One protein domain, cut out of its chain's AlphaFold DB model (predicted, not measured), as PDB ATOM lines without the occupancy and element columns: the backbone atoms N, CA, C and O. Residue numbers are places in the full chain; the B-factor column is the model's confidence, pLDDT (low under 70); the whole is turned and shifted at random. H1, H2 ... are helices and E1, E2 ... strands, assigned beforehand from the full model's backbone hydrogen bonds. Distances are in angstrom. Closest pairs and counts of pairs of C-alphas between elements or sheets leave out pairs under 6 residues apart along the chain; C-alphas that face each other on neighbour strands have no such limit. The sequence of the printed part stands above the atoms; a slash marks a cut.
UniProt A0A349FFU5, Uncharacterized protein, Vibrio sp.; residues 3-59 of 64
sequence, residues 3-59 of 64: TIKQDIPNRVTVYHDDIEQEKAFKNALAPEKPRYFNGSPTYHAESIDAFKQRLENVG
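What this domain is: This is residues 3 to 59 of the 64 residues of an uncharacterized protein of Vibrio sp. (UniProt A0A349FFU5). What shape does the printed part make? A small two-stranded hairpin, E1 and E2, leads into one helix, H1, and a long strung-out stretch with no named element then runs to a second helix, H2, at the far end. What is it built of? The printed part has 57 residues with two named strands and two named helices, in the order E1 E2 H1 H2; the sheet, E1 - E2, is antiparallel, and the class is mixed, helices and strands. How spread out is it? It is extended and elongated, with a radius of gyration of the C-alphas of 20.5 A and spans of 55 by 28 by 18 A.

How they stand to each other: How do the strands pair? E1, residues 3 to 8, and E2, residues 11 to 15, form an antiparallel hairpin, at 146 degrees between their directions. N 3 and O 15 are 3.0 A apart and N 11 and O 8 are 3.1 A apart, within hydrogen-bond range. Where do the helices stand? A tight link joins E2 to H1, residues 19 to 28. H2, residues 48 to 57, is apart from E1, E2 and H1, and E1 and H1 are apart. Are the helix backbones complete? In H1 and H2 every O i to N i+4 pair is within hydrogen-bond range.

Where its parts are: Where do the strands lie? E1 begins at C-alpha 3 (135.664, 136.526, 177.832) and is 15.1 A long; E2 is 12.9 A long. Where are the helices? H1 begins at C-alpha 19 (127.548, 139.522, 166.892) and is 14.4 A long. H2 is 14.5 A long and ends at C-alpha 57 (158.920, 175.363, 149.357).

The domain as a whole: How large is it? The two C-alphas farthest apart, those of Asp 17 and Glu 56, are 55.4 A apart, and the printed part has no cut. Which link is long? H1 to H2, residues 29 to 47; residues 26 to 33, of which 26 to 28 belong to H1, and residues 35 to 41 stand free. Where is confidence low? Residues 6 to 7 and 32 to 47 have pLDDT under 70; the mean of the printed part is 71.2.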
ATOM      1  N   THR A   3     134.661 137.288 177.066       74.69
ATOM      2  CA  THR A   3     135.664 136.526 177.832       74.69
ATOM      3  C   THR A   3     137.027 136.653 177.163       74.69
ATOM      4  O   THR A   3     137.164 136.372 175.971       74.69
ATOM      5  N   ILE A   4     138.042 137.068 177.923       70.38
ATOM      6  CA  ILE A   4     139.414 137.238 177.434       70.38
ATOM      7  C   ILE A   4     140.220 135.992 177.809       70.38
ATOM      8  O   ILE A   4     140.311 135.650 178.988       70.38
ATOM      9  N   LYS A   5     140.807 135.316 176.815       74.44
ATOM     10  CA  LYS A   5     141.734 134.193 177.024       74.44
ATOM     11  C   LYS A   5     142.969 134.351 176.139       74.44
ATOM     12  O   LYS A   5     142.891 134.858 175.019       74.44
ATOM     13  N   GLN A   6     144.118 133.922 176.653       62.84
ATOM     14  CA  GLN A   6     145.378 133.901 175.917       62.84
ATOM     15  C   GLN A   6     145.771 132.448 175.650       62.84
ATOM     16  O   GLN A   6     146.450 131.823 176.459       62.84
ATOM     17  N   ASP A   7     145.331 131.919 174.509       69.25
ATOM     18  CA  ASP A   7     145.618 130.532 174.116       69.25
ATOM     19  C   ASP A   7     146.939 130.399 173.337       69.25
ATOM     20  O   ASP A   7     147.492 129.308 173.220       69.25
ATOM     21  N   ILE A   8     147.464 131.505 172.793       74.19
ATOM     22  CA  ILE A   8     148.703 131.550 172.003       74.19
ATOM     23  C   ILE A   8     149.597 132.682 172.549       74.19
ATOM     24  O   ILE A   8     149.090 133.774 172.833       74.19
ATOM     25  N   PRO A   9     150.921 132.477 172.700       75.25
ATOM     26  CA  PRO A   9     151.838 133.537 173.119       75.25
ATOM     27  C   PRO A   9     151.723 134.771 172.213       75.25
ATOM     28  O   PRO A   9     151.675 134.644 170.991       75.25
ATOM     29  N   ASN A  10     151.674 135.966 172.807       74.69
ATOM     30  CA  ASN A  10     151.529 137.258 172.117       74.69
ATOM     31  C   ASN A  10     150.219 137.465 171.327       74.69
ATOM     32  O   ASN A  10     150.126 138.411 170.547       74.69
ATOM     33  N   ARG A  11     149.191 136.628 171.527       72.38
ATOM     34  CA  ARG A  11     147.873 136.796 170.899       72.38
ATOM     35  C   ARG A  11     146.764 136.739 171.942       72.38
ATOM     36  O   ARG A  11     146.590 135.733 172.621       72.38
ATOM     37  N   VAL A  12     145.975 137.807 172.018       72.31
ATOM     38  CA  VAL A  12     144.778 137.863 172.863       72.31
ATOM     39  C   VAL A  12     143.564 137.477 172.023       72.31
ATOM     40  O   VAL A  12     143.282 138.119 171.010       72.31
ATOM     41  N   THR A  13     142.851 136.430 172.434       74.88
ATOM     42  CA  THR A  13     141.592 136.020 171.806       74.88
ATOM     43  C   THR A  13     140.437 136.518 172.672       74.88
ATOM     44  O   THR A  13     140.357 136.206 173.862       74.88
ATOM     45  N   VAL A  14     139.546 137.319 172.080       74.81
ATOM     46  CA  VAL A  14     138.356 137.849 172.760       74.81
ATOM     47  C   VAL A  14     137.121 137.149 172.208       74.81
ATOM     48  O   VAL A  14     136.800 137.286 171.026       74.81
ATOM     49  N   TYR A  15     136.436 136.402 173.068       75.00
ATOM     50  CA  TYR A  15     135.190 135.722 172.733       75.00
ATOM     51  C   TYR A  15     134.011 136.637 173.037       75.00
ATOM     52  O   TYR A  15     133.923 137.173 174.142       75.00
ATOM     53  N   HIS A  16     133.123 136.803 172.061       76.12
ATOM     54  CA  HIS A  16     131.903 137.589 172.182       76.12
ATOM     55  C   HIS A  16     130.703 136.659 172.007       76.12
ATOM     56  O   HIS A  16     130.666 135.882 171.056       76.12
ATOM     57  N   ASP A  17     129.734 136.754 172.914       78.25
ATOM     58  CA  ASP A  17     128.480 135.990 172.815       78.25
ATOM     59  C   ASP A  17     127.486 136.636 171.829       78.25
ATOM     60  O   ASP A  17     126.504 136.012 171.440       78.25
ATOM     61  N   ASP A  18     127.734 137.893 171.440       84.12
ATOM     62  CA  ASP A  18     126.872 138.716 170.591       84.12
ATOM     63  C   ASP A  18     127.641 139.250 169.368       84.12
ATOM     64  O   ASP A  18     128.754 139.780 169.475       84.12
ATOM     65  N   ILE A  19     127.011 139.132 168.197       81.94
ATOM     66  CA  ILE A  19     127.548 139.522 166.892       81.94
ATOM     67  C   ILE A  19     127.703 141.042 166.762       81.94
ATOM     68  O   ILE A  19     128.605 141.514 166.064       81.94
ATOM     69  N   GLU A  20     126.837 141.825 167.411       83.94
ATOM     70  CA  GLU A  20     126.925 143.288 167.365       83.94
ATOM     71  C   GLU A  20     128.141 143.784 168.146       83.94
ATOM     72  O   GLU A  20     128.879 144.660 167.682       83.94
ATOM     73  N   GLN A  21     128.416 143.143 169.283       78.56
ATOM     74  CA  GLN A  21     129.571 143.438 170.119       78.56
ATOM     75  C   GLN A  21     130.889 143.117 169.396       78.56
ATOM     76  O   GLN A  21     131.822 143.922 169.424       78.56
ATOM     77  N   GLU A  22     130.950 141.989 168.682       78.12
ATOM     78  CA  GLU A  22     132.117 141.616 167.875       78.12
ATOM     79  C   GLU A  22     132.390 142.642 166.761       78.12
ATOM     80  O   GLU A  22     133.537 143.050 166.544       78.12
ATOM     81  N   LYS A  23     131.340 143.098 166.065       82.25
ATOM     82  CA  LYS A  23     131.462 144.118 165.013       82.25
ATOM     83  C   LYS A  23     131.943 145.454 165.569       82.25
ATOM     84  O   LYS A  23     132.825 146.069 164.972       82.25
ATOM     85  N   ALA A  24     131.400 145.894 166.702       82.69
ATOM     86  CA  ALA A  24     131.813 147.136 167.346       82.69
ATOM     87  C   ALA A  24     133.295 147.098 167.749       82.69
ATOM     88  O   ALA A  24     134.042 148.030 167.455       82.69
ATOM     89  N   PHE A  25     133.740 145.985 168.337       80.31
ATOM     90  CA  PHE A  25     135.134 145.794 168.727       80.31
ATOM     91  C   PHE A  25     136.081 145.779 167.518       80.31
ATOM     92  O   PHE A  25     137.098 146.472 167.514       80.31
ATOM     93  N   LYS A  26     135.719 145.057 166.449       80.62
ATOM     94  CA  LYS A  26     136.487 145.041 165.192       80.62
ATOM     95  C   LYS A  26     136.602 146.426 164.559       80.62
ATOM     96  O   LYS A  26     137.670 146.775 164.070       80.62
ATOM     97  N   ASN A  27     135.531 147.215 164.588       80.56
ATOM     98  CA  ASN A  27     135.542 148.576 164.055       80.56
ATOM     99  C   ASN A  27     136.403 149.526 164.899       80.56
ATOM    100  O   ASN A  27     137.072 150.382 164.332       80.56
ATOM    101  N   ALA A  28     136.418 149.370 166.226       80.31
ATOM    102  CA  ALA A  28     137.263 150.170 167.114       80.31
ATOM    103  C   ALA A  28     138.761 149.848 166.965       80.31
ATOM    104  O   ALA A  28     139.598 150.731 167.120       80.31
ATOM    105  N   LEU A  29     139.095 148.591 166.652       78.44
ATOM    106  CA  LEU A  29     140.466 148.155 166.375       78.44
ATOM    107  C   LEU A  29     140.900 148.355 164.920       78.44
ATOM    108  O   LEU A  29     142.066 148.113 164.598       78.44
ATOM    109  N   ALA A  30     139.986 148.744 164.028       76.50
ATOM    110  CA  ALA A  30     140.344 148.991 162.645       76.50
ATOM    111  C   ALA A  30     141.364 150.140 162.600       76.50
ATOM    112  O   ALA A  30     141.129 151.180 163.223       76.50
ATOM    113  N   PRO A  31     142.494 149.977 161.886       75.62
ATOM    114  CA  PRO A  31     143.461 151.053 161.744       75.62
ATOM    115  C   PRO A  31     142.756 152.290 161.189       75.62
ATOM    116  O   PRO A  31     141.876 152.168 160.326       75.62
ATOM    117  N   GLU A  32     143.125 153.472 161.694       67.94
ATOM    118  CA  GLU A  32     142.554 154.720 161.195       67.94
ATOM    119  C   GLU A  32     142.658 154.736 159.671       67.94
ATOM    120  O   GLU A  32     143.733 154.506 159.104       67.94
ATOM    121  N   LYS A  33     141.524 154.972 158.997       64.44
ATOM    122  CA  LYS A  33     141.522 155.079 157.539       64.44
ATOM    123  C   LYS A  33     142.569 156.126 157.154       64.44
ATOM    124  O   LYS A  33     142.548 157.211 157.744       64.44
ATOM    125  N   PRO A  34     143.449 155.838 156.179       63.59
ATOM    126  CA  PRO A  34     144.403 156.826 155.707       63.59
ATOM    127  C   PRO A  34     143.629 158.091 155.338       63.59
ATOM    128  O   PRO A  34     142.713 158.066 154.511       63.59
ATOM    129  N   ARG A  35     143.934 159.187 156.034       61.00
ATOM    130  CA  ARG A  35     143.296 160.476 155.790       61.00
ATOM    131  C   ARG A  35     143.868 161.023 154.489       61.00
ATOM    132  O   ARG A  35     144.917 161.659 154.480       61.00
ATOM    133  N   TYR A  36     143.186 160.739 153.387       56.62
ATOM    134  CA  TYR A  36     143.475 161.361 152.103       56.62
ATOM    135  C   TYR A  36     142.929 162.789 152.130       56.62
ATOM    136  O   TYR A  36     141.722 163.001 152.010       56.62
ATOM    137  N   PHE A  37     143.800 163.782 152.290       47.12
ATOM    138  CA  PHE A  37     143.433 165.163 151.992       47.12
ATOM    139  C   PHE A  37     143.364 165.273 150.457       47.12
ATOM    140  O   PHE A  37     144.370 165.076 149.780       47.12
ATOM    141  N   ASN A  38     142.170 165.476 149.890       54.25
ATOM    142  CA  ASN A  38     141.934 165.558 148.437       54.25
ATOM    143  C   ASN A  38     142.363 164.335 147.590       54.25
ATOM    144  O   ASN A  38     142.702 164.480 146.419       54.25
ATOM    145  N   GLY A  39     142.331 163.115 148.139       55.22
ATOM    146  CA  GLY A  39     142.546 161.899 147.336       55.22
ATOM    147  C   GLY A  39     144.000 161.609 146.940       55.22
ATOM    148  O   GLY A  39     144.233 160.664 146.193       55.22
ATOM    149  N   SER A  40     144.981 162.360 147.455       51.94
ATOM    150  CA  SER A  40     146.401 162.006 147.339       51.94
ATOM    151  C   SER A  40     146.928 161.421 148.654       51.94
ATOM    152  O   SER A  40     146.606 161.950 149.725       51.94
ATOM    153  N   PRO A  41     147.724 160.336 148.621       54.09
ATOM    154  CA  PRO A  41     148.402 159.833 149.810       54.09
ATOM    155  C   PRO A  41     149.326 160.924 150.365       54.09
ATOM    156  O   PRO A  41     150.123 161.506 149.631       54.09
ATOM    157  N   THR A  42     149.242 161.201 151.667       58.59
ATOM    158  CA  THR A  42     150.065 162.224 152.338       58.59
ATOM    159  C   THR A  42     151.562 161.894 152.356       58.59
ATOM    160  O   THR A  42     152.360 162.763 152.687       58.59
ATOM    161  N   TYR A  43     151.968 160.694 151.925       56.91
ATOM    162  CA  TYR A  43     153.371 160.307 151.777       56.91
ATOM    163  C   TYR A  43     153.593 159.453 150.524       56.91
ATOM    164  O   TYR A  43     153.701 158.231 150.587       56.91
ATOM    165  N   HIS A  44     153.687 160.112 149.370       55.22
ATOM    166  CA  HIS A  44     154.463 159.626 148.225       55.22
ATOM    167  C   HIS A  44     155.384 160.759 147.781       55.22
ATOM    168  O   HIS A  44     155.008 161.620 146.986       55.22
ATOM    169  N   ALA A  45     156.583 160.801 148.354       55.47
ATOM    170  CA  ALA A  45     157.699 161.415 147.660       55.47
ATOM    171  C   ALA A  45     158.314 160.303 146.806       55.47
ATOM    172  O   ALA A  45     158.780 159.303 147.346       55.47
ATOM    173  N   GLU A  46     158.255 160.446 145.483       59.81
ATOM    174  CA  GLU A  46     158.825 159.479 144.531       59.81
ATOM    175  C   GLU A  46     160.350 159.338 144.698       59.81
ATOM    176  O   GLU A  46     160.935 158.326 144.320       59.81
ATOM    177  N   SER A  47     160.993 160.328 145.322       69.12
ATOM    178  CA  SER A  47     162.397 160.316 145.719       69.12
ATOM    179  C   SER A  47     162.634 161.229 146.929       69.12
ATOM    180  O   SER A  47     161.837 162.122 147.232       69.12
ATOM    181  N   ILE A  48     163.763 161.031 147.612       71.38
ATOM    182  CA  ILE A  48     164.218 161.898 148.714       71.38
ATOM    183  C   ILE A  48     164.380 163.351 148.232       71.38
ATOM    184  O   ILE A  48     164.100 164.287 148.979       71.38
ATOM    185  N   ASP A  49     164.766 163.554 146.973       72.75
ATOM    186  CA  ASP A  49     164.970 164.887 146.400       72.75
ATOM    187  C   ASP A  49     163.650 165.645 146.217       72.75
ATOM    188  O   ASP A  49     163.563 166.830 146.544       72.75
ATOM    189  N   ALA A  50     162.582 164.954 145.802       71.50
ATOM    190  CA  ALA A  50     161.244 165.543 145.712       71.50
ATOM    191  C   ALA A  50     160.705 165.971 147.091       71.50
ATOM    192  O   ALA A  50     159.970 166.954 147.210       71.50
ATOM    193  N   PHE A  51     161.086 165.249 148.149       74.44
ATOM    194  CA  PHE A  51     160.752 165.614 149.524       74.44
ATOM    195  C   PHE A  51     161.511 166.864 149.992       74.44
ATOM    196  O   PHE A  51     160.886 167.770 150.544       74.44
ATOM    197  N   LYS A  52     162.820 166.956 149.711       75.94
ATOM    198  CA  LYS A  52     163.637 168.141 150.034       75.94
ATOM    199  C   LYS A  52     163.098 169.409 149.370       75.94
ATOM    200  O   LYS A  52     162.893 170.402 150.053       75.94
ATOM    201  N   GLN A  53     162.748 169.342 148.085       77.06
ATOM    202  CA  GLN A  53     162.161 170.484 147.372       77.06
ATOM    203  C   GLN A  53     160.821 170.936 147.970       77.06
ATOM    204  O   GLN A  53     160.546 172.130 148.056       77.06
ATOM    205  N   ARG A  54     159.958 170.006 148.405       74.88
ATOM    206  CA  ARG A  54     158.708 170.376 149.093       74.88
ATOM    207  C   ARG A  54     158.970 171.032 150.444       74.88
ATOM    208  O   ARG A  54     158.271 171.983 150.773       74.88
ATOM    209  N   LEU A  55     159.947 170.544 151.203       77.06
ATOM    210  CA  LEU A  55     160.338 171.148 152.476       77.06
ATOM    211  C   LEU A  55     160.857 172.575 152.286       77.06
ATOM    212  O   LEU A  55     160.369 173.481 152.960       77.06
ATOM    213  N   GLU A  56     161.731 172.789 151.300       79.31
ATOM    214  CA  GLU A  56     162.220 174.122 150.926       79.31
ATOM    215  C   GLU A  56     161.069 175.061 150.534       79.31
ATOM    216  O   GLU A  56     161.003 176.191 151.014       79.31
ATOM    217  N   ASN A  57     160.098 174.579 149.750       75.25
ATOM    218  CA  ASN A  57     158.920 175.363 149.357       75.25
ATOM    219  C   ASN A  57     158.005 175.743 150.537       75.25
ATOM    220  O   ASN A  57     157.273 176.728 150.455       75.25
ATOM    221  N   VAL A  58     158.024 174.968 151.626       79.38
ATOM    222  CA  VAL A  58     157.280 175.248 152.869       79.38
ATOM    223  C   VAL A  58     158.122 176.088 153.848       79.38
ATOM    224  O   VAL A  58     157.639 176.473 154.910       79.38
ATOM    225  N   GLY A  59     159.361 176.437 153.482       72.69
ATOM    226  CA  GLY A  59     160.270 177.241 154.301       72.69
ATOM    227  C   GLY A  59     160.915 176.463 155.450       72.69
ATOM    228  O   GLY A  59     161.345 177.067 156.430       72.69
TER     229      GLY A  59